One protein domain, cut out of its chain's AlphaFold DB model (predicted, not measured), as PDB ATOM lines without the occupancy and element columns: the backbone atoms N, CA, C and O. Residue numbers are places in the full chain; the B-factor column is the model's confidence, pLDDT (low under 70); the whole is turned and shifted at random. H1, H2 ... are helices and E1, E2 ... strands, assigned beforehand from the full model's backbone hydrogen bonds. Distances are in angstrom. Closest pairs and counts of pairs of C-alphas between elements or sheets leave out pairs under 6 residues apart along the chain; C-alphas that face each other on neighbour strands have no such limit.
ATOM      1  N   ILE A 292      49.132   3.505  50.703       82.06
ATOM      2  CA  ILE A 292      48.328   3.953  49.553       82.06
ATOM      3  C   ILE A 292      48.031   5.460  49.649       82.06
ATOM      4  O   ILE A 292      48.257   6.195  48.688       82.06
ATOM      5  N   GLU A 293      47.585   5.945  50.809       85.12
ATOM      6  CA  GLU A 293      47.283   7.366  51.020       85.12
ATOM      7  C   GLU A 293      48.530   8.255  50.912       85.12
ATOM      8  O   GLU A 293      48.499   9.288  50.236       85.12
ATOM      9  N   LYS A 294      49.658   7.836  51.505       87.50
ATOM     10  CA  LYS A 294      50.945   8.539  51.381       87.50
ATOM     11  C   LYS A 294      51.404   8.600  49.920       87.50
ATOM     12  O   LYS A 294      51.864   9.655  49.478       87.50
ATOM     13  N   THR A 295      51.226   7.525  49.150       86.31
ATOM     14  CA  THR A 295      51.513   7.493  47.708       86.31
ATOM     15  C   THR A 295      50.592   8.429  46.921       86.31
ATOM     16  O   THR A 295      51.092   9.193  46.098       86.31
ATOM     17  N   ILE A 296      49.283   8.450  47.206       87.75
ATOM     18  CA  ILE A 296      48.311   9.366  46.574       87.75
ATOM     19  C   ILE A 296      48.699  10.833  46.810       87.75
ATOM     20  O   ILE A 296      48.764  11.610  45.850       87.75
ATOM     21  N   ARG A 297      49.005  11.219  48.059       90.31
ATOM     22  CA  ARG A 297      49.425  12.596  48.379       90.31
ATOM     23  C   ARG A 297      50.769  12.943  47.734       90.31
ATOM     24  O   ARG A 297      50.902  14.029  47.174       90.31
ATOM     25  N   SER A 298      51.739  12.024  47.753       89.69
ATOM     26  CA  SER A 298      53.058  12.229  47.135       89.69
ATOM     27  C   SER A 298      52.961  12.429  45.617       89.69
ATOM     28  O   SER A 298      53.426  13.441  45.095       89.69
ATOM     29  N   LEU A 299      52.260  11.535  44.912       89.06
ATOM     30  CA  LEU A 299      52.077  11.606  43.461       89.06
ATOM     31  C   LEU A 299      51.295  12.862  43.043       89.06
ATOM     32  O   LEU A 299      51.670  13.538  42.085       89.06
ATOM     33  N   THR A 300      50.259  13.240  43.801       89.38
ATOM     34  CA  THR A 300      49.528  14.497  43.563       89.38
ATOM     35  C   THR A 300      50.410  15.725  43.796       89.38
ATOM     36  O   THR A 300      50.290  16.713  43.065       89.38
ATOM     37  N   LYS A 301      51.317  15.681  44.783       89.88
ATOM     38  CA  LYS A 301      52.292  16.748  45.032       89.88
ATOM     39  C   LYS A 301      53.284  16.873  43.872       89.88
ATOM     40  O   LYS A 301      53.512  17.996  43.439       89.88
ATOM     41  N   SER A 302      53.786  15.769  43.313       89.94
ATOM     42  CA  SER A 302      54.654  15.792  42.122       89.94
ATOM     43  C   SER A 302      53.934  16.312  40.871       89.94
ATOM     44  O   SER A 302      54.479  17.167  40.179       89.94
ATOM     45  N   ILE A 303      52.684  15.899  40.621       89.31
ATOM     46  CA  ILE A 303      51.856  16.456  39.530       89.31
ATOM     47  C   ILE A 303      51.637  17.962  39.722       89.31
ATOM     48  O   ILE A 303      51.819  18.741  38.791       89.31
ATOM     49  N   THR A 304      51.267  18.390  40.935       87.12
ATOM     50  CA  THR A 304      51.030  19.813  41.231       87.12
ATOM     51  C   THR A 304      52.321  20.626  41.098       87.12
ATOM     52  O   THR A 304      52.275  21.736  40.577       87.12
ATOM     53  N   ARG A 305      53.475  20.065  41.491       86.19
ATOM     54  CA  ARG A 305      54.798  20.672  41.287       86.19
ATOM     55  C   ARG A 305      55.089  20.864  39.794       86.19
ATOM     56  O   ARG A 305      55.278  21.995  39.377       86.19
ATOM     57  N   MET A 306      55.018  19.800  38.990       87.31
ATOM     58  CA  MET A 306      55.257  19.833  37.537       87.31
ATOM     59  C   MET A 306      54.387  20.881  36.818       87.31
ATOM     60  O   MET A 306      54.883  21.628  35.979       87.31
ATOM     61  N   VAL A 307      53.099  20.974  37.170       86.25
ATOM     62  CA  VAL A 307      52.185  21.983  36.603       86.25
ATOM     63  C   VAL A 307      52.568  23.399  37.035       86.25
ATOM     64  O   VAL A 307      52.628  24.297  36.198       86.25
ATOM     65  N   ASN A 308      52.849  23.605  38.323       81.62
ATOM     66  CA  ASN A 308      53.216  24.917  38.848       81.62
ATOM     67  C   ASN A 308      54.569  25.401  38.314       81.62
ATOM     68  O   ASN A 308      54.713  26.590  38.035       81.62
ATOM     69  N   ASP A 309      55.537  24.506  38.142       80.94
ATOM     70  CA  ASP A 309      56.862  24.838  37.626       80.94
ATOM     71  C   ASP A 309      56.804  25.158  36.123       80.94
ATOM     72  O   ASP A 309      57.397  26.146  35.703       80.94
ATOM     73  N   GLU A 310      56.012  24.442  35.312       82.75
ATOM     74  CA  GLU A 310      55.776  24.822  33.907       82.75
ATOM     75  C   GLU A 310      55.067  26.190  33.795       82.75
ATOM     76  O   GLU A 310      55.460  27.025  32.974       82.75
ATOM     77  N   LEU A 311      54.070  26.464  34.650       78.25
ATOM     78  CA  LEU A 311      53.392  27.768  34.719       78.25
ATOM     79  C   LEU A 311      54.360  28.895  35.120       78.25
ATOM     80  O   LEU A 311      54.357  29.958  34.503       78.25
ATOM     81  N   ARG A 312      55.220  28.668  36.123       74.81
ATOM     82  CA  ARG A 312      56.255  29.625  36.552       74.81
ATOM     83  C   ARG A 312      57.300  29.860  35.469       74.81
ATOM     84  O   ARG A 312      57.598  31.011  35.178       74.81
ATOM     85  N   ASN A 313      57.820  28.796  34.859       72.62
ATOM     86  CA  ASN A 313      58.842  28.873  33.814       72.62
ATOM     87  C   ASN A 313      58.320  29.580  32.558       72.62
ATOM     88  O   ASN A 313      59.083  30.283  31.897       72.62
ATOM     89  N   SER A 314      57.025  29.435  32.254       69.62
ATOM     90  CA  SER A 314      56.369  30.181  31.177       69.62
ATOM     91  C   SER A 314      56.304  31.675  31.510       69.62
ATOM     92  O   SER A 314      56.815  32.475  30.735       69.62
ATOM     93  N   ASN A 315      55.793  32.053  32.689       64.00
ATOM     94  CA  ASN A 315      55.725  33.461  33.110       64.00
ATOM     95  C   ASN A 315      57.123  34.109  33.197       64.00
ATOM     96  O   ASN A 315      57.340  35.172  32.635       64.00
ATOM     97  N   LEU A 316      58.108  33.443  33.816       58.19
ATOM     98  CA  LEU A 316      59.499  33.927  33.910       58.19
ATOM     99  C   LEU A 316      60.212  34.019  32.548       58.19
ATOM    100  O   LEU A 316      61.256  34.659  32.444       58.19
ATOM    101  N   SER A 317      59.671  33.377  31.509       62.78
ATOM    102  CA  SER A 317      60.171  33.485  30.136       62.78
ATOM    103  C   SER A 317      59.527  34.624  29.339       62.78
ATOM    104  O   SER A 317      59.950  34.832  28.201       62.78
ATOM    105  N   PHE A 318      58.529  35.333  29.885       70.25
ATOM    106  CA  PHE A 318      57.738  36.327  29.158       70.25
ATOM    107  C   PHE A 318      57.579  37.672  29.897       70.25
ATOM    108  O   PHE A 318      57.530  37.706  31.123       70.25
ATOM    109  N   PRO A 319      57.448  38.789  29.156       71.88
ATOM    110  CA  PRO A 319      57.645  38.902  27.710       71.88
ATOM    111  C   PRO A 319      59.125  38.717  27.326       71.88
ATOM    112  O   PRO A 319      60.033  39.071  28.078       71.88
ATOM    113  N   ASN A 358      54.945  26.740  26.611       82.69
ATOM    114  CA  ASN A 358      53.556  26.377  26.879       82.69
ATOM    115  C   ASN A 358      52.703  27.627  27.099       82.69
ATOM    116  O   ASN A 358      53.024  28.497  27.902       82.69
ATOM    117  N   LEU A 359      51.594  27.690  26.366       85.56
ATOM    118  CA  LEU A 359      50.576  28.719  26.508       85.56
ATOM    119  C   LEU A 359      49.407  28.132  27.297       85.56
ATOM    120  O   LEU A 359      49.042  26.973  27.090       85.56
ATOM    121  N   PHE A 360      48.793  28.938  28.161       87.06
ATOM    122  CA  PHE A 360      47.718  28.488  29.044       87.06
ATOM    123  C   PHE A 360      46.483  29.389  28.957       87.06
ATOM    124  O   PHE A 360      46.587  30.591  28.739       87.06
ATOM    125  N   THR A 361      45.300  28.813  29.162       88.81
ATOM    126  CA  THR A 361      44.037  29.537  29.388       88.81
ATOM    127  C   THR A 361      43.347  28.961  30.619       88.81
ATOM    128  O   THR A 361      43.171  27.744  30.720       88.81
ATOM    129  N   ALA A 362      42.957  29.813  31.563       88.31
ATOM    130  CA  ALA A 362      42.285  29.385  32.783       88.31
ATOM    131  C   ALA A 362      40.781  29.168  32.555       88.31
ATOM    132  O   ALA A 362      40.162  29.769  31.680       88.31
ATOM    133  N   ASN A 363      40.188  28.275  33.342       90.00
ATOM    134  CA  ASN A 363      38.792  27.869  33.251       90.00
ATOM    135  C   ASN A 363      38.230  27.677  34.659       90.00
ATOM    136  O   ASN A 363      38.789  26.886  35.426       90.00
ATOM    137  N   GLN A 364      37.105  28.328  34.966       88.56
ATOM    138  CA  GLN A 364      36.389  28.125  36.226       88.56
ATOM    139  C   GLN A 364      34.916  27.761  35.991       88.56
ATOM    140  O   GLN A 364      34.204  28.395  35.201       88.56
ATOM    141  N   ALA A 365      34.464  26.709  36.672       88.50
ATOM    142  CA  ALA A 365      33.093  26.216  36.612       88.50
ATOM    143  C   ALA A 365      32.688  25.521  37.921       88.50
ATOM    144  O   ALA A 365      33.540  25.073  38.690       88.50
ATOM    145  N   ILE A 366      31.375  25.408  38.138       84.88
ATOM    146  CA  ILE A 366      30.788  24.619  39.223       84.88
ATOM    147  C   ILE A 366      30.267  23.299  38.644       84.88
ATOM    148  O   ILE A 366      29.540  23.292  37.650       84.88
ATOM    149  N   TYR A 367      30.625  22.200  39.297       84.38
ATOM    150  CA  TYR A 367      30.146  20.842  39.050       84.38
ATOM    151  C   TYR A 367      29.344  20.362  40.276       84.38
ATOM    152  O   TYR A 367      29.482  20.916  41.362       84.38
ATOM    153  N   GLY A 368      28.449  19.383  40.129       73.44
ATOM    154  CA  GLY A 368      27.686  18.781  41.247       73.44
ATOM    155  C   GLY A 368      26.689  19.691  41.991       73.44
ATOM    156  O   GLY A 368      25.986  19.216  42.875       73.44
ATOM    157  N   LYS A 369      26.579  20.971  41.605       72.00
ATOM    158  CA  LYS A 369      26.018  22.110  42.368       72.00
ATOM    159  C   LYS A 369      26.918  22.634  43.503       72.00
ATOM    160  O   LYS A 369      26.767  23.798  43.852       72.00
ATOM    161  N   ASP A 370      27.858  21.847  44.038       78.62
ATOM    162  CA  ASP A 370      28.707  22.232  45.180       78.62
ATOM    163  C   ASP A 370      30.223  22.276  44.897       78.62
ATOM    164  O   ASP A 370      30.966  22.775  45.739       78.62
ATOM    165  N   LEU A 371      30.708  21.792  43.749       84.81
ATOM    166  CA  LEU A 371      32.141  21.651  43.450       84.81
ATOM    167  C   LEU A 371      32.659  22.779  42.549       84.81
ATOM    168  O   LEU A 371      32.544  22.709  41.325       84.81
ATOM    169  N   LEU A 372      33.293  23.791  43.138       87.06
ATOM    170  CA  LEU A 372      34.041  24.805  42.395       87.06
ATOM    171  C   LEU A 372      35.375  24.216  41.912       87.06
ATOM    172  O   LEU A 372      36.191  23.782  42.727       87.06
ATOM    173  N   VAL A 373      35.615  24.233  40.599       88.88
ATOM    174  CA  VAL A 373      36.860  23.748  39.981       88.88
ATOM    175  C   VAL A 373      37.511  24.869  39.176       88.88
ATOM    176  O   VAL A 373      36.899  25.399  38.245       88.88
ATOM    177  N   THR A 374      38.773  25.172  39.491       88.81
ATOM    178  CA  THR A 374      39.634  26.064  38.696       88.81
ATOM    179  C   THR A 374      40.727  25.236  38.024       88.81
ATOM    180  O   THR A 374      41.407  24.433  38.667       88.81
ATOM    181  N   SER A 375      40.901  25.400  36.713       91.06
ATOM    182  CA  SER A 375      41.786  24.561  35.894       91.06
ATOM    183  C   SER A 375      42.455  25.341  34.766       91.06
ATOM    184  O   SER A 375      41.878  26.293  34.246       91.06
ATOM    185  N   VAL A 376      43.651  24.921  34.348       90.50
ATOM    186  CA  VAL A 376      44.323  25.448  33.147       90.50
ATOM    187  C   VAL A 376      44.177  24.492  31.973       90.50
ATOM    188  O   VAL A 376      44.259  23.275  32.131       90.50
ATOM    189  N   GLN A 377      43.968  25.061  30.790       92.44
ATOM    190  CA  GLN A 377      43.986  24.384  29.501       92.44
ATOM    191  C   GLN A 377      45.264  24.754  28.741       92.44
ATOM    192  O   GLN A 377      45.608  25.934  28.699       92.44
ATOM    193  N   PHE A 378      45.900  23.779  28.088       91.75
ATOM    194  CA  PHE A 378      46.937  24.003  27.072       91.75
ATOM    195  C   PHE A 378      46.711  23.107  25.843       91.75
ATOM    196  O   PHE A 378      46.038  22.074  25.936       91.75
ATOM    197  N   HIS A 379      47.247  23.501  24.687       91.81
ATOM    198  CA  HIS A 379      47.150  22.716  23.452       91.81
ATOM    199  C   HIS A 379      48.327  21.737  23.296       91.81
ATOM    200  O   HIS A 379      49.470  22.154  23.093       91.81
ATOM    201  N   ASP A 380      48.042  20.433  23.312       90.31
ATOM    202  CA  ASP A 380      48.998  19.380  22.959       90.31
ATOM    203  C   ASP A 380      49.023  19.184  21.433       90.31
ATOM    204  O   ASP A 380      48.073  18.676  20.827       90.31
ATOM    205  N   SER A 381      50.154  19.557  20.831       82.19
ATOM    206  CA  SER A 381      50.389  19.485  19.387       82.19
ATOM    207  C   SER A 381      50.741  18.086  18.860       82.19
ATOM    208  O   SER A 381      50.656  17.877  17.651       82.19
ATOM    209  N   GLU A 382      51.083  17.126  19.727       83.44
ATOM    210  CA  GLU A 382      51.309  15.722  19.358       83.44
ATOM    211  C   GLU A 382      49.963  15.015  19.144       83.44
ATOM    212  O   GLU A 382      49.780  14.285  18.167       83.44
ATOM    213  N   SER A 383      49.005  15.202  20.062       82.56
ATOM    214  CA  SER A 383      47.662  14.599  19.947       82.56
ATOM    215  C   SER A 383      46.608  15.499  19.293       82.56
ATOM    216  O   SER A 383      45.473  15.058  19.119       82.56
ATOM    217  N   ASN A 384      46.972  16.733  18.925       85.38
ATOM    218  CA  ASN A 384      46.068  17.765  18.406       85.38
ATOM    219  C   ASN A 384      44.818  17.940  19.297       85.38
ATOM    220  O   ASN A 384      43.690  18.029  18.806       85.38
ATOM    221  N   SER A 385      45.022  17.937  20.618       90.88
ATOM    222  CA  SER A 385      43.949  18.007  21.614       90.88
ATOM    223  C   SER A 385      44.305  18.926  22.778       90.88
ATOM    224  O   SER A 385      45.469  19.114  23.122       90.88
ATOM    225  N   ASN A 386      43.286  19.497  23.402       93.00
ATOM    226  CA  ASN A 386      43.428  20.411  24.518       93.00
ATOM    227  C   ASN A 386      43.398  19.631  25.834       93.00
ATOM    228  O   ASN A 386      42.397  18.997  26.186       93.00
ATOM    229  N   LYS A 387      44.514  19.686  26.559       93.44
ATOM    230  CA  LYS A 387      44.683  19.074  27.879       93.44
ATOM    231  C   LYS A 387      44.184  20.046  28.935       93.44
ATOM    232  O   LYS A 387      44.435  21.242  28.820       93.44
ATOM    233  N   VAL A 388      43.495  19.545  29.960       92.94
ATOM    234  CA  VAL A 388      42.963  20.378  31.049       92.94
ATOM    235  C   VAL A 388      43.377  19.815  32.402       92.94
ATOM    236  O   VAL A 388      43.104  18.653  32.700       92.94
ATOM    237  N   LEU A 389      44.021  20.643  33.226       91.31
ATOM    238  CA  LEU A 389      44.606  20.253  34.506       91.31
ATOM    239  C   LEU A 389      44.014  21.081  35.667       91.31
ATOM    240  O   LEU A 389      44.085  22.312  35.631       91.31
ATOM    241  N   PRO A 390      43.409  20.443  36.690       89.88
ATOM    242  CA  PRO A 390      42.820  21.136  37.837       89.88
ATOM    243  C   PRO A 390      43.890  21.689  38.789       89.88
ATOM    244  O   PRO A 390      44.667  20.934  39.378       89.88
ATOM    245  N   ILE A 391      43.876  23.009  38.986       85.69
ATOM    246  CA  ILE A 391      44.721  23.716  39.959       85.69
ATOM    247  C   ILE A 391      44.090  23.594  41.347       85.69
ATOM    248  O   ILE A 391      44.719  23.061  42.268       85.69
ATOM    249  N   SER A 392      42.831  24.023  41.481       84.88
ATOM    250  CA  SER A 392      42.087  24.038  42.741       84.88
ATOM    251  C   SER A 392      40.688  23.435  42.595       84.88
ATOM    252  O   SER A 392      40.067  23.483  41.531       84.88
ATOM    253  N   ILE A 393      40.224  22.803  43.675       87.25
ATOM    254  CA  ILE A 393      38.933  22.121  43.788       87.25
ATOM    255  C   ILE A 393      38.419  22.413  45.201       87.25
ATOM    256  O   ILE A 393      39.098  22.078  46.172       87.25
ATOM    257  N   HIS A 394      37.244  23.028  45.320       84.88
ATOM    258  CA  HIS A 394      36.654  23.428  46.600       84.88
ATOM    259  C   HIS A 394      35.177  23.033  46.678       84.88
ATOM    260  O   HIS A 394      34.464  23.092  45.677       84.88
ATOM    261  N   LYS A 395      34.708  22.676  47.880       81.56
ATOM    262  CA  LYS A 395      33.280  22.507  48.172       81.56
ATOM    263  C   LYS A 395      32.689  23.840  48.636       81.56
ATOM    264  O   LYS A 395      33.236  24.474  49.536       81.56
ATOM    265  N   LEU A 396      31.580  24.256  48.029       76.00
ATOM    266  CA  LEU A 396      30.876  25.508  48.329       76.00
ATOM    267  C   LEU A 396      30.034  25.394  49.609       76.00
ATOM    268  O   LEU A 396      30.039  26.299  50.439       76.00
ATOM    269  N   ASN A 397      29.370  24.253  49.813       66.00
ATOM    270  CA  ASN A 397      28.460  24.044  50.947       66.00
ATOM    271  C   ASN A 397      29.161  24.110  52.320       66.00
ATOM    272  O   ASN A 397      28.513  24.399  53.318       66.00
ATOM    273  N   SER A 398      30.480  23.890  52.376       56.59
ATOM    274  CA  SER A 398      31.302  24.035  53.590       56.59
ATOM    275  C   SER A 398      31.710  25.480  53.921       56.59
ATOM    276  O   SER A 398      32.367  25.695  54.935       56.59
ATOM    277  N   VAL A 399      31.370  26.459  53.074       52.78
ATOM    278  CA  VAL A 399      31.724  27.884  53.249       52.78
ATOM    279  C   VAL A 399      30.558  28.684  53.835       52.78
ATOM    280  O   VAL A 399      30.762  29.559  54.674       52.78
ATOM    281  N   VAL A 400      29.328  28.342  53.437       52.00
ATOM    282  CA  VAL A 400      28.079  28.974  53.914       52.00
ATOM    283  C   VAL A 400      27.928  28.858  55.440       52.00
ATOM    284  O   VAL A 400      27.295  29.693  56.072       52.00
ATOM    285  N   SER A 401      28.555  27.848  56.044       49.53
ATOM    286  CA  SER A 401      28.585  27.615  57.490       49.53
ATOM    287  C   SER A 401      29.617  28.440  58.274       49.53
ATOM    288  O   SER A 401      29.645  28.306  59.495       49.53
ATOM    289  N   THR A 402      30.500  29.226  57.635       51.22
ATOM    290  CA  THR A 402      31.664  29.820  58.333       51.22
ATOM    291  C   THR A 402      31.927  31.313  58.122       51.22
ATOM    292  O   THR A 402      32.657  31.876  58.936       51.22
ATOM    293  N   HIS A 403      31.384  31.981  57.094       44.94
ATOM    294  CA  HIS A 403      31.644  33.415  56.862       44.94
ATOM    295  C   HIS A 403      30.450  34.188  56.281       44.94
ATOM    296  O   HIS A 403      29.753  33.698  55.402       44.94
ATOM    297  N   GLU A 404      30.321  35.459  56.675       46.88
ATOM    298  CA  GLU A 404      29.323  36.437  56.194       46.88
ATOM    299  C   GLU A 404      29.581  36.955  54.756       46.88
ATOM    300  O   GLU A 404      28.978  37.933  54.313       46.88
ATOM    301  N   ASN A 405      30.500  36.338  54.007       52.03
ATOM    302  CA  ASN A 405      30.832  36.747  52.641       52.03
ATOM    303  C   ASN A 405      29.927  36.054  51.616       52.03
ATOM    304  O   ASN A 405      29.676  34.853  51.715       52.03
ATOM    305  N   SER A 406      29.500  36.789  50.582       66.81
ATOM    306  CA  SER A 406      28.734  36.203  49.479       66.81
ATOM    307  C   SER A 406      29.535  35.115  48.756       66.81
ATOM    308  O   SER A 406      30.767  35.153  48.678       66.81
ATOM    309  N   ILE A 407      28.817  34.137  48.194       67.50
ATOM    310  CA  ILE A 407      29.413  33.026  47.437       67.50
ATOM    311  C   ILE A 407      30.257  33.560  46.264       67.50
ATOM    312  O   ILE A 407      31.303  32.993  45.957       67.50
ATOM    313  N   GLU A 408      29.862  34.687  45.669       68.50
ATOM    314  CA  GLU A 408      30.603  35.389  44.613       68.50
ATOM    315  C   GLU A 408      31.995  35.823  45.090       68.50
ATOM    316  O   GLU A 408      32.989  35.418  44.489       68.50
ATOM    317  N   LYS A 409      32.096  36.516  46.235       71.69
ATOM    318  CA  LYS A 409      33.386  36.916  46.831       71.69
ATOM    319  C   LYS A 409      34.282  35.720  47.153       71.69
ATOM    320  O   LYS A 409      35.501  35.807  47.008       71.69
ATOM    321  N   PHE A 410      33.710  34.586  47.570       74.62
ATOM    322  CA  PHE A 410      34.486  33.355  47.749       74.62
ATOM    323  C   PHE A 410      35.020  32.818  46.410       74.62
ATOM    324  O   PHE A 410      36.181  32.417  46.328       74.62
ATOM    325  N   ILE A 411      34.204  32.830  45.355       74.75
ATOM    326  CA  ILE A 411      34.591  32.353  44.021       74.75
ATOM    327  C   ILE A 411      35.660  33.261  43.393       74.75
ATOM    328  O   ILE A 411      36.659  32.742  42.891       74.75
ATOM    329  N   GLU A 412      35.515  34.586  43.505       73.38
ATOM    330  CA  GLU A 412      36.544  35.577  43.154       73.38
ATOM    331  C   GLU A 412      37.839  35.338  43.934       73.38
ATOM    332  O   GLU A 412      38.914  35.249  43.342       73.38
ATOM    333  N   SER A 413      37.749  35.156  45.256       76.44
ATOM    334  CA  SER A 413      38.901  34.871  46.114       76.44
ATOM    335  C   SER A 413      39.626  33.586  45.695       76.44
ATOM    336  O   SER A 413      40.854  33.583  45.621       76.44
ATOM    337  N   LYS A 414      38.902  32.512  45.345       79.38
ATOM    338  CA  LYS A 414      39.506  31.248  44.879       79.38
ATOM    339  C   LYS A 414      39.975  31.267  43.428       79.38
ATOM    340  O   LYS A 414      40.860  30.485  43.083       79.38
ATOM    341  N   LEU A 415      39.445  32.163  42.598       78.56
ATOM    342  CA  LEU A 415      40.021  32.473  41.292       78.56
ATOM    343  C   LEU A 415      41.338  33.247  41.470       78.56
ATOM    344  O   LEU A 415      42.347  32.880  40.878       78.56
ATOM    345  N   SER A 416      41.353  34.243  42.359       74.81
ATOM    346  CA  SER A 416      42.520  35.073  42.673       74.81
ATOM    347  C   SER A 416      43.654  34.260  43.313       74.81
ATOM    348  O   SER A 416      44.793  34.323  42.864       74.81
ATOM    349  N   GLU A 417      43.351  33.387  44.277       75.19
ATOM    350  CA  GLU A 417      44.328  32.471  44.887       75.19
ATOM    351  C   GLU A 417      44.954  31.503  43.863       75.19
ATOM    352  O   GLU A 417      46.137  31.168  43.962       75.19
ATOM    353  N   ALA A 418      44.179  31.068  42.863       73.94
ATOM    354  CA  ALA A 418      44.643  30.160  41.816       73.94
ATOM    355  C   ALA A 418      45.426  30.856  40.684       73.94
ATOM    356  O   ALA A 418      46.234  30.192  40.035       73.94
ATOM    357  N   LEU A 419      45.180  32.150  40.438       70.19
ATOM    358  CA  LEU A 419      45.785  32.927  39.345       70.19
ATOM    359  C   LEU A 419      46.892  33.901  39.777       70.19
ATOM    360  O   LEU A 419      47.676  34.297  38.917       70.19
ATOM    361  N   PHE A 420      46.917  34.312  41.049       65.44
ATOM    362  CA  PHE A 420      47.774  35.382  41.583       65.44
ATOM    363  C   PHE A 420      48.335  35.077  42.993       65.44
ATOM    364  O   PHE A 420      48.973  35.930  43.616       65.44
ATOM    365  N   GLY A 421      48.076  33.885  43.545       60.69
ATOM    366  CA  GLY A 421      48.513  33.502  44.893       60.69
ATOM    367  C   GLY A 421      50.039  33.405  45.021       60.69
ATOM    368  O   GLY A 421      50.741  33.178  44.036       60.69
ATOM    369  N   LYS A 422      50.583  33.527  46.247       50.53
ATOM    370  CA  LYS A 422      52.040  33.457  46.507       50.53
ATOM    371  C   LYS A 422      52.644  32.129  46.017       50.53
ATOM    372  O   LYS A 422      52.678  31.138  46.742       50.53
ATOM    373  N   GLY A 423      53.149  32.138  44.781       50.62
ATOM    374  CA  GLY A 423      53.763  30.996  44.103       50.62
ATOM    375  C   GLY A 423      52.920  30.309  43.015       50.62
ATOM    376  O   GLY A 423      53.449  29.370  42.418       50.62
ATOM    377  N   ASN A 424      51.687  30.747  42.728       50.69
ATOM    378  CA  ASN A 424      50.810  30.177  41.691       50.69
ATOM    379  C   ASN A 424      50.340  31.271  40.719       50.69
ATOM    380  O   ASN A 424      49.454  32.040  41.070       50.69
ATOM    381  N   MET A 425      50.910  31.265  39.505       51.78
ATOM    382  CA  MET A 425      50.700  32.231  38.412       51.78
ATOM    383  C   MET A 425      50.948  33.714  38.772       51.78
ATOM    384  O   MET A 425      50.442  34.253  39.743       51.78
ATOM    385  N   ILE A 426      51.748  34.394  37.945       48.31
ATOM    386  CA  ILE A 426      51.836  35.859  37.876       48.31
ATOM    387  C   ILE A 426      52.133  36.179  36.407       48.31
ATOM    388  O   ILE A 426      53.292  36.158  36.018       48.31
ATOM    389  N   SER A 427      51.075  36.429  35.625       52.47
ATOM    390  CA  SER A 427      51.075  36.927  34.233       52.47
ATOM    391  C   SER A 427      51.839  36.137  33.136       52.47
ATOM    392  O   SER A 427      53.043  35.932  33.258       52.47
ATOM    393  N   PRO A 428      51.230  35.861  31.961       51.31
ATOM    394  CA  PRO A 428      49.801  35.789  31.669       51.31
ATOM    395  C   PRO A 428      49.397  34.420  31.092       51.31
ATOM    396  O   PRO A 428      49.870  33.977  30.043       51.31
ATOM    397  N   GLY A 429      48.397  33.787  31.711       61.25
ATOM    398  CA  GLY A 429      47.509  32.922  30.935       61.25
ATOM    399  C   GLY A 429      46.738  33.801  29.948       61.25
ATOM    400  O   GLY A 429      46.242  34.849  30.351       61.25
ATOM    401  N   ILE A 430      46.633  33.392  28.678       76.25
ATOM    402  CA  ILE A 430      46.081  34.211  27.579       76.25
ATOM    403  C   ILE A 430      44.711  34.803  27.942       76.25
ATOM    404  O   ILE A 430      44.399  35.946  27.613       76.25
ATOM    405  N   SER A 431      43.868  33.992  28.583       84.19
ATOM    406  CA  SER A 431      42.511  34.368  28.964       84.19
ATOM    407  C   SER A 431      41.994  33.532  30.136       84.19
ATOM    408  O   SER A 431      42.579  32.504  30.500       84.19
ATOM    409  N   VAL A 432      40.873  33.974  30.709       86.31
ATOM    410  CA  VAL A 432      40.116  33.283  31.759       86.31
ATOM    411  C   VAL A 432      38.683  33.078  31.267       86.31
ATOM    412  O   VAL A 432      37.951  34.045  31.062       86.31
ATOM    413  N   THR A 433      38.251  31.827  31.110       87.56
ATOM    414  CA  THR A 433      36.868  31.501  30.732       87.56
ATOM    415  C   THR A 433      36.052  31.111  31.964       87.56
ATOM    416  O   THR A 433      36.370  30.142  32.658       87.56
ATOM    417  N   LEU A 434      34.969  31.847  32.218       84.06
ATOM    418  CA  LEU A 434      34.089  31.696  33.380       84.06
ATOM    419  C   LEU A 434      32.709  31.167  32.979       84.06
ATOM    420  O   LEU A 434      32.191  31.455  31.897       84.06
ATOM    421  N   ALA A 435      32.087  30.392  33.867       75.56
ATOM    422  CA  ALA A 435      30.680  30.021  33.740       75.56
ATOM    423  C   ALA A 435      29.782  31.281  33.747       75.56
ATOM    424  O   ALA A 435      30.106  32.262  34.406       75.56
ATOM    425  N   ASN A 436      28.656  31.284  33.019       65.06
ATOM    426  CA  ASN A 436      27.865  32.511  32.815       65.06
ATOM    427  C   ASN A 436      27.251  33.057  34.120       65.06
ATOM    428  O   ASN A 436      27.105  34.258  34.278       65.06
ATOM    429  N   ASN A 437      26.956  32.172  35.073       61.38
ATOM    430  CA  ASN A 437      26.515  32.502  36.430       61.38
ATOM    431  C   ASN A 437      27.647  32.990  37.361       61.38
ATOM    432  O   ASN A 437      27.380  33.251  38.525       61.38
ATOM    433  N   LEU A 438      28.892  33.052  36.871       57.31
ATOM    434  CA  LEU A 438      30.088  33.546  37.570       57.31
ATOM    435  C   LEU A 438      30.725  34.745  36.840       57.31
ATOM    436  O   LEU A 438      31.831  35.155  37.178       57.31
ATOM    437  N   PHE A 439      30.071  35.268  35.798       61.06
ATOM    438  CA  PHE A 439      30.556  36.403  35.018       61.06
ATOM    439  C   PHE A 439      29.684  37.625  35.319       61.06
ATOM    440  O   PHE A 439      28.593  37.765  34.762       61.06
ATOM    441  N   THR A 440      30.187  38.526  36.156       61.19
ATOM    442  CA  THR A 440      29.650  39.884  36.322       61.19
ATOM    443  C   THR A 440      30.657  40.900  35.770       61.19
ATOM    444  O   THR A 440      31.836  40.587  35.595       61.19
ATOM    445  N   SER A 441      30.202  42.124  35.495       60.25
ATOM    446  CA  SER A 441      31.079  43.286  35.251       60.25
ATOM    447  C   SER A 441      32.054  43.533  36.403       60.25
ATOM    448  O   SER A 441      33.157  44.051  36.220       60.25
ATOM    449  N   ASP A 442      31.626  43.148  37.597       59.56
ATOM    450  CA  ASP A 442      32.242  43.512  38.858       59.56
ATOM    451  C   ASP A 442      33.408  42.556  39.141       59.56
ATOM    452  O   ASP A 442      34.481  43.011  39.515       59.56
ATOM    453  N   VAL A 443      33.270  41.266  38.794       64.06
ATOM    454  CA  VAL A 443      34.386  40.302  38.722       64.06
ATOM    455  C   VAL A 443      35.466  40.798  37.757       64.06
ATOM    456  O   VAL A 443      36.642  40.820  38.110       64.06
ATOM    457  N   GLU A 444      35.098  41.209  36.538       65.31
ATOM    458  CA  GLU A 444      36.076  41.615  35.518       65.31
ATOM    459  C   GLU A 444      36.825  42.901  35.907       65.31
ATOM    460  O   GLU A 444      38.039  42.990  35.713       65.31
ATOM    461  N   SER A 445      36.140  43.880  36.502       65.50
ATOM    462  CA  SER A 445      36.757  45.128  36.974       65.50
ATOM    463  C   SER A 445      37.543  44.955  38.283       65.50
ATOM    464  O   SER A 445      38.666  45.458  38.383       65.50
ATOM    465  N   SER A 446      37.033  44.177  39.244       63.38
ATOM    466  CA  SER A 446      37.735  43.759  40.471       63.38
ATOM    467  C   SER A 446      39.043  43.030  40.142       63.38
ATOM    468  O   SER A 446      40.120  43.429  40.586       63.38
ATOM    469  N   MET A 447      38.991  42.020  39.266       65.44
ATOM    470  CA  MET A 447      40.186  41.265  38.890       65.44
ATOM    471  C   MET A 447      41.175  42.073  38.050       65.44
ATOM    472  O   MET A 447      42.376  41.964  38.289       65.44
ATOM    473  N   ASN A 448      40.717  42.898  37.099       64.62
ATOM    474  CA  ASN A 448      41.640  43.739  36.333       64.62
ATOM    475  C   ASN A 448      42.298  44.809  37.216       64.62
ATOM    476  O   ASN A 448      43.508  44.980  37.125       64.62
ATOM    477  N   SER A 449      41.564  45.485  38.107       61.84
ATOM    478  CA  SER A 449      42.153  46.491  39.013       61.84
ATOM    479  C   SER A 449      43.184  45.893  39.981       61.84
ATOM    480  O   SER A 449      44.255  46.472  40.154       61.84
ATOM    481  N   ALA A 450      42.947  44.686  40.508       57.31
ATOM    482  CA  ALA A 450      43.935  43.940  41.295       57.31
ATOM    483  C   ALA A 450      45.191  43.512  40.495       57.31
ATOM    484  O   ALA A 450      46.218  43.176  41.085       57.31
ATOM    485  N   TYR A 451      45.112  43.513  39.161       52.47
ATOM    486  CA  TYR A 451      46.134  43.000  38.245       52.47
ATOM    487  C   TYR A 451      46.913  44.105  37.499       52.47
ATOM    488  O   TYR A 451      48.081  43.898  37.155       52.47
ATOM    489  N   MET A 452      46.323  45.295  37.305       44.00
ATOM    490  CA  MET A 452      46.964  46.452  36.650       44.00
ATOM    491  C   MET A 452      48.310  46.833  37.268       44.00
ATOM    492  O   MET A 452      49.193  47.310  36.566       44.00
ATOM    493  N   ALA A 453      48.497  46.568  38.562       45.94
ATOM    494  CA  ALA A 453      49.738  46.845  39.273       45.94
ATOM    495  C   ALA A 453      50.964  46.048  38.768       45.94
ATOM    496  O   ALA A 453      52.056  46.282  39.288       45.94
ATOM    497  N   LYS A 454      50.817  45.073  37.846       48.81
ATOM    498  CA  LYS A 454      51.932  44.190  37.427       48.81
ATOM    499  C   LYS A 454      52.030  43.795  35.945       48.81
ATOM    500  O   LYS A 454      53.089  43.292  35.574       48.81
ATOM    501  N   SER A 455      50.995  43.933  35.103       49.25
ATOM    502  CA  SER A 455      51.023  43.274  33.774       49.25
ATOM    503  C   SER A 455      49.900  43.641  32.787       49.25
ATOM    504  O   SER A 455      48.860  44.179  33.158       49.25
ATOM    505  N   SER A 456      50.084  43.271  31.510       53.22
ATOM    506  CA  SER A 456      49.131  43.452  30.400       53.22
ATOM    507  C   SER A 456      47.795  42.720  30.606       53.22
ATOM    508  O   SER A 456      47.802  41.507  30.839       53.22
ATOM    509  N   LYS A 457      46.672  43.451  30.480       62.59
ATOM    510  CA  LYS A 457      45.264  43.022  30.690       62.59
ATOM    511  C   LYS A 457      44.973  41.555  30.316       62.59
ATOM    512  O   LYS A 457      45.209  41.145  29.180       62.59
ATOM    513  N   VAL A 458      44.366  40.802  31.238       71.31
ATOM    514  CA  VAL A 458      43.858  39.441  30.974       71.31
ATOM    515  C   VAL A 458      42.477  39.518  30.325       71.31
ATOM    516  O   VAL A 458      41.596  40.213  30.824       71.31
ATOM    517  N   ALA A 459      42.250  38.767  29.246       78.50
ATOM    518  CA  ALA A 459      40.929  38.679  28.629       78.50
ATOM    519  C   ALA A 459      40.001  37.742  29.429       78.50
ATOM    520  O   ALA A 459      40.241  36.532  29.494       78.50
ATOM    521  N   PHE A 460      38.917  38.275  29.999       80.12
ATOM    522  CA  PHE A 460      37.868  37.487  30.654       80.12
ATOM    523  C   PHE A 460      36.762  37.129  29.653       80.12
ATOM    524  O   PHE A 460      36.338  37.954  28.848       80.12
ATOM    525  N   ARG A 461      36.288  35.876  29.666       84.31
ATOM    526  CA  ARG A 461      35.335  35.364  28.663       84.31
ATOM    527  C   ARG A 461      34.201  34.546  29.267       84.31
ATOM    528  O   ARG A 461      34.398  33.738  30.173       84.31
ATOM    529  N   ARG A 462      33.000  34.702  28.704       85.62
ATOM    530  CA  ARG A 462      31.816  33.897  29.046       85.62
ATOM    531  C   ARG A 462      31.882  32.520  28.384       85.62
ATOM    532  O   ARG A 462      32.166  32.402  27.195       85.62
ATOM    533  N   CYS A 463      31.563  31.481  29.149       89.88
ATOM    534  CA  CYS A 463      31.445  30.102  28.683       89.88
ATOM    535  C   CYS A 463      30.278  29.947  27.687       89.88
ATOM    536  O   CYS A 463      29.111  29.896  28.084       89.88
ATOM    537  N   ILE A 464      30.607  29.817  26.398       91.00
ATOM    538  CA  ILE A 464      29.660  29.704  25.276       91.00
ATOM    539  C   ILE A 464      28.715  28.510  25.468       91.00
ATOM    540  O   ILE A 464      27.511  28.626  25.244       91.00
ATOM    541  N   GLN A 892      28.108  13.638  39.527       72.44
ATOM    542  CA  GLN A 892      27.613  12.471  40.279       72.44
ATOM    543  C   GLN A 892      28.733  11.851  41.155       72.44
ATOM    544  O   GLN A 892      28.700  10.658  41.453       72.44
ATOM    545  N   TYR A 893      29.768  12.621  41.529       74.38
ATOM    546  CA  TYR A 893      30.926  12.081  42.254       74.38
ATOM    547  C   TYR A 893      30.788  12.202  43.775       74.38
ATOM    548  O   TYR A 893      31.247  13.164  44.391       74.38
ATOM    549  N   GLU A 894      30.207  11.173  44.381       68.81
ATOM    550  CA  GLU A 894      30.207  10.979  45.832       68.81
ATOM    551  C   GLU A 894      31.470  10.192  46.254       68.81
ATOM    552  O   GLU A 894      31.731   9.114  45.710       68.81
ATOM    553  N   PRO A 895      32.307  10.712  47.175       65.00
ATOM    554  CA  PRO A 895      33.555  10.056  47.555       65.00
ATOM    555  C   PRO A 895      33.339   8.974  48.621       65.00
ATOM    556  O   PRO A 895      33.038   9.269  49.776       65.00
ATOM    557  N   SER A 896      33.584   7.716  48.250       57.16
ATOM    558  CA  SER A 896      33.400   6.533  49.108       57.16
ATOM    559  C   SER A 896      34.187   6.568  50.427       57.16
ATOM    560  O   SER A 896      33.747   5.991  51.414       57.16
ATOM    561  N   ASN A 897      35.328   7.265  50.458       54.22
ATOM    562  CA  ASN A 897      36.266   7.279  51.589       54.22
ATOM    563  C   ASN A 897      36.220   8.607  52.380       54.22
ATOM    564  O   ASN A 897      37.195   8.980  53.028       54.22
ATOM    565  N   GLY A 898      35.121   9.364  52.289       61.22
ATOM    566  CA  GLY A 898      35.009  10.684  52.916       61.22
ATOM    567  C   GLY A 898      35.825  11.774  52.204       61.22
ATOM    568  O   GLY A 898      36.157  11.669  51.023       61.22
ATOM    569  N   ASN A 899      36.113  12.874  52.908       66.69
ATOM    570  CA  ASN A 899      36.691  14.083  52.297       66.69
ATOM    571  C   ASN A 899      38.237  14.111  52.249       66.69
ATOM    572  O   ASN A 899      38.793  14.942  51.535       66.69
ATOM    573  N   GLU A 900      38.938  13.235  52.977       72.62
ATOM    574  CA  GLU A 900      40.365  13.398  53.341       72.62
ATOM    575  C   GLU A 900      41.361  13.393  52.167       72.62
ATOM    576  O   GLU A 900      42.478  13.898  52.312       72.62
ATOM    577  N   LEU A 901      40.969  12.825  51.022       78.62
ATOM    578  CA  LEU A 901      41.745  12.740  49.772       78.62
ATOM    579  C   LEU A 901      40.933  13.182  48.540       78.62
ATOM    580  O   LEU A 901      41.253  12.827  47.403       78.62
ATOM    581  N   PHE A 902      39.841  13.922  48.756       83.44
ATOM    582  CA  PHE A 902      38.865  14.254  47.716       83.44
ATOM    583  C   PHE A 902      39.494  14.987  46.519       83.44
ATOM    584  O   PHE A 902      39.253  14.626  45.367       83.44
ATOM    585  N   SER A 903      40.331  15.992  46.792       84.44
ATOM    586  CA  SER A 903      40.996  16.790  45.756       84.44
ATOM    587  C   SER A 903      42.061  15.967  45.026       84.44
ATOM    588  O   SER A 903      42.103  15.951  43.796       84.44
ATOM    589  N   GLU A 904      42.873  15.215  45.772       87.94
ATOM    590  CA  GLU A 904      43.939  14.364  45.245       87.94
ATOM    591  C   GLU A 904      43.418  13.284  44.293       87.94
ATOM    592  O   GLU A 904      43.940  13.135  43.187       87.94
ATOM    593  N   ILE A 905      42.345  12.579  44.663       85.44
ATOM    594  CA  ILE A 905      41.748  11.535  43.818       85.44
ATOM    595  C   ILE A 905      41.208  12.126  42.506       85.44
ATOM    596  O   ILE A 905      41.397  11.529  41.442       85.44
ATOM    597  N   ILE A 906      40.596  13.317  42.539       87.00
ATOM    598  CA  ILE A 906      40.125  13.995  41.320       87.00
ATOM    599  C   ILE A 906      41.312  14.448  40.458       87.00
ATOM    600  O   ILE A 906      41.310  14.187  39.251       87.00
ATOM    601  N   LYS A 907      42.343  15.068  41.052       89.06
ATOM    602  CA  LYS A 907      43.567  15.480  40.341       89.06
ATOM    603  C   LYS A 907      44.221  14.294  39.627       89.06
ATOM    604  O   LYS A 907      44.465  14.372  38.423       89.06
ATOM    605  N   LEU A 908      44.419  13.177  40.331       87.25
ATOM    606  CA  LEU A 908      44.975  11.941  39.771       87.25
ATOM    607  C   LEU A 908      44.104  11.362  38.652       87.25
ATOM    608  O   LEU A 908      44.628  11.011  37.596       87.25
ATOM    609  N   ARG A 909      42.779  11.292  38.840       86.06
ATOM    610  CA  ARG A 909      41.851  10.751  37.835       86.06
ATOM    611  C   ARG A 909      41.841  11.578  36.547       86.06
ATOM    612  O   ARG A 909      41.835  11.001  35.462       86.06
ATOM    613  N   ILE A 910      41.863  12.908  36.655       89.25
ATOM    614  CA  ILE A 910      41.888  13.817  35.500       89.25
ATOM    615  C   ILE A 910      43.239  13.764  34.776       89.25
ATOM    616  O   ILE A 910      43.273  13.778  33.546       89.25
ATOM    617  N   PHE A 911      44.347  13.668  35.514       89.56
ATOM    618  CA  PHE A 911      45.682  13.554  34.930       89.56
ATOM    619  C   PHE A 911      45.873  12.194  34.228       89.56
ATOM    620  O   PHE A 911      46.228  12.157  33.052       89.56
ATOM    621  N   ASN A 912      45.532  11.080  34.891       84.88
ATOM    622  CA  ASN A 912      45.654   9.730  34.323       84.88
ATOM    623  C   ASN A 912      44.696   9.466  33.143       84.88
ATOM    624  O   ASN A 912      44.962   8.612  32.307       84.88
ATOM    625  N   GLY A 913      43.578  10.196  33.064       82.56
ATOM    626  CA  GLY A 913      42.661  10.168  31.917       82.56
ATOM    627  C   GLY A 913      43.130  10.976  30.699       82.56
ATOM    628  O   GLY A 913      42.361  11.135  29.752       82.56
ATOM    629  N   GLN A 914      44.341  11.543  30.740       88.88
ATOM    630  CA  GLN A 914      44.933  12.352  29.665       88.88
ATOM    631  C   GLN A 914      46.406  11.995  29.383       88.88
ATOM    632  O   GLN A 914      46.861  12.174  28.249       88.88
ATOM    633  N   PHE A 915      47.127  11.483  30.387       86.06
ATOM    634  CA  PHE A 915      48.533  11.079  30.335       86.06
ATOM    635  C   PHE A 915      48.737   9.738  31.053       86.06
ATOM    636  O   PHE A 915      48.108   9.451  32.068       86.06
ATOM    637  N   ASN A 916      49.652   8.914  30.553       81.25
ATOM    638  CA  ASN A 916      49.965   7.598  31.100       81.25
ATOM    639  C   ASN A 916      50.992   7.733  32.232       81.25
ATOM    640  O   ASN A 916      52.196   7.732  31.975       81.25
ATOM    641  N   ILE A 917      50.514   7.852  33.476       80.31
ATOM    642  CA  ILE A 917      51.354   8.095  34.666       80.31
ATOM    643  C   ILE A 917      52.525   7.103  34.765       80.31
ATOM    644  O   ILE A 917      53.637   7.496  35.104       80.31
ATOM    645  N   ASN A 918      52.311   5.843  34.382       76.88
ATOM    646  CA  ASN A 918      53.303   4.765  34.464       76.88
ATOM    647  C   ASN A 918      54.520   4.935  33.524       76.88
ATOM    648  O   ASN A 918      55.402   4.077  33.521       76.88
ATOM    649  N   LYS A 919      54.558   5.986  32.694       81.69
ATOM    650  CA  LYS A 919      55.660   6.299  31.765       81.69
ATOM    651  C   LYS A 919      56.409   7.595  32.112       81.69
ATOM    652  O   LYS A 919      57.335   7.928  31.384       81.69
ATOM    653  N   ILE A 920      55.993   8.314  33.159       85.25
ATOM    654  CA  ILE A 920      56.462   9.672  33.474       85.25
ATOM    655  C   ILE A 920      57.567   9.635  34.538       85.25
ATOM    656  O   ILE A 920      57.356   9.130  35.643       85.25
ATOM    657  N   ASP A 921      58.719  10.226  34.225       86.25
ATOM    658  CA  ASP A 921      59.791  10.540  35.176       86.25
ATOM    659  C   ASP A 921      59.517  11.933  35.771       86.25
ATOM    660  O   ASP A 921      59.881  12.960  35.200       86.25
ATOM    661  N   PHE A 922      58.830  11.986  36.918       85.00
ATOM    662  CA  PHE A 922      58.373  13.236  37.550       85.00
ATOM    663  C   PHE A 922      59.487  14.210  37.978       85.00
ATOM    664  O   PHE A 922      59.173  15.339  38.357       85.00
ATOM    665  N   GLU A 923      60.756  13.799  37.924       82.62
ATOM    666  CA  GLU A 923      61.913  14.648  38.232       82.62
ATOM    667  C   GLU A 923      62.698  15.053  36.958       82.62
ATOM    668  O   GLU A 923      63.728  15.720  37.055       82.62
ATOM    669  N   ARG A 924      62.227  14.669  35.755       85.88
ATOM    670  CA  ARG A 924      62.858  15.008  34.458       85.88
ATOM    671  C   ARG A 924      61.899  15.449  33.354       85.88
ATOM    672  O   ARG A 924      62.296  16.237  32.496       85.88
ATOM    673  N   ASP A 925      60.681  14.927  33.338       87.12
ATOM    674  CA  ASP A 925      59.689  15.226  32.312       87.12
ATOM    675  C   ASP A 925      58.988  16.573  32.577       87.12
ATOM    676  O   ASP A 925      58.537  16.868  33.681       87.12
ATOM    677  N   SER A 926      58.844  17.383  31.527       85.62
ATOM    678  CA  SER A 926      58.012  18.598  31.482       85.62
ATOM    679  C   SER A 926      56.622  18.319  30.891       85.62
ATOM    680  O   SER A 926      56.429  17.284  30.237       85.62
ATOM    681  N   LEU A 927      55.659  19.249  31.009       85.50
ATOM    682  CA  LEU A 927      54.317  19.060  30.423       85.50
ATOM    683  C   LEU A 927      54.373  18.856  28.896       85.50
ATOM    684  O   LEU A 927      53.615  18.059  28.339       85.50
ATOM    685  N   ASN A 928      55.330  19.507  28.227       82.88
ATOM    686  CA  ASN A 928      55.630  19.299  26.807       82.88
ATOM    687  C   ASN A 928      56.086  17.859  26.487       82.88
ATOM    688  O   ASN A 928      55.743  17.312  25.439       82.88
ATOM    689  N   SER A 929      56.871  17.228  27.366       86.06
ATOM    690  CA  SER A 929      57.414  15.883  27.126       86.06
ATOM    691  C   SER A 929      56.375  14.771  27.335       86.06
ATOM    692  O   SER A 929      56.251  13.887  26.479       86.06
ATOM    693  N   ILE A 930      55.553  14.864  28.390       87.81
ATOM    694  CA  ILE A 930      54.562  13.831  28.741       87.81
ATOM    695  C   ILE A 930      53.415  13.708  27.730       87.81
ATOM    696  O   ILE A 930      52.731  12.687  27.704       87.81
ATOM    697  N   CYS A 931      53.225  14.690  26.842       85.44
ATOM    698  CA  CYS A 931      52.261  14.622  25.736       85.44
ATOM    699  C   CYS A 931      52.501  13.420  24.790       85.44
ATOM    700  O   CYS A 931      51.581  12.924  24.134       85.44
ATOM    701  N   LYS A 932      53.729  12.884  24.777       82.12
ATOM    702  CA  LYS A 932      54.107  11.660  24.047       82.12
ATOM    703  C   LYS A 932      53.639  10.381  24.753       82.12
ATOM    704  O   LYS A 932      53.516   9.332  24.122       82.12
TER     705      LYS A 932
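Overview. This is residues 292 to 319, 358 to 464 and 892 to 932 of the 935 residues of the protein "BED-type domain-containing protein" of Kazachstania africana (strain ATCC 22294 / BCRC 22015 / CBS 2517 / CECT 1963 / NBRC 1671 / NRRL Y-8276) (UniProt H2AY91). A twisted sheet of five strands has helices over one face: H2 packs over E2 and E1, H3 is next to H2 towards the E5 edge, and the long H1 packs at the E3 side. H4 runs along edge strand E3 and also packs on H1. The 176 printed residues include five named helices and five named strands, in the order H1 E1 E2 E3 H2 E4 H3 E5 H4 H5; the mixed sheet runs E3 E2 E1 E4 E5. The class is mixed, helices and strands, and the whole is compact, with a radius of gyration of the C-alphas of 16.6 A and spans of 44 by 44 by 31 A.

Arrangement. H1 is residues 292 to 316. E1, residues 361 to 367, E2, residues 371 to 380, and E3, residues 385 to 395, form a meander, each strand the antiparallel neighbour of the one before, in two hairpins. N 363 and O 375, 2.8 A apart, and N 378 and O 387, 3.0 A, are within hydrogen-bond range. E3 bends by 57 degrees at residue 391. H2, residues 407 to 420, is on the sheet at a height of 9.5 A; the closest C-alphas of H2 and E2 are those of Leu 415 and Thr 374, 6.9 A apart. E4, residues 431 to 434, is parallel to E1, with N 364 and O 433 3.0 A apart. E3, H2 and E4 make a split strand-helix-strand unit, two strands running the same way with E2 and E1 between them, and its crossover is right-handed. H3, residues 441 to 452, only just touches H2, with 3 pairs of C-alphas within 8 A, the closest those of Val 443 and Glu 412, 6.8 A. E5, residues 459 to 462, is parallel to E4, with N 434 and O 461 2.8 A apart; E4, H3 and E5 make a strand-helix-strand unit, parallel neighbours joined through a helix, also right-handed. H1, H2 and H3 on one face of the sheet make two layers with it. H4, residues 902 to 912, runs along E3 at a height of 9.0 A over the sheet. H4 touches H1, with C-alphas 904 and 300 closest at 5.8 A. H5, residues 927 to 930, only grazes the sheet. Every O i to N i+4 pair is within hydrogen-bond range in H1, H2, H3 and H4; H5 is too short for one.

Along the chain. H1 begins at C-alpha 292, (48.328, 3.953, 49.553), and is 35.6 A long. E2 is 26.6 A long and E3 29.0 A. H5 ends at C-alpha 930, (54.562, 13.831, 28.741).

Size, cuts and confidence. Residues 320 to 357 and 465 to 891 are not printed; the C-alpha gaps are 13.2 A from 319 to 358 and 22.9 A from 464 to 892. The links E3 to H2 and H4 to H5 are long. Confidence is low, under 70, in 54 residues, among them 397 to 408 and 436 to 457.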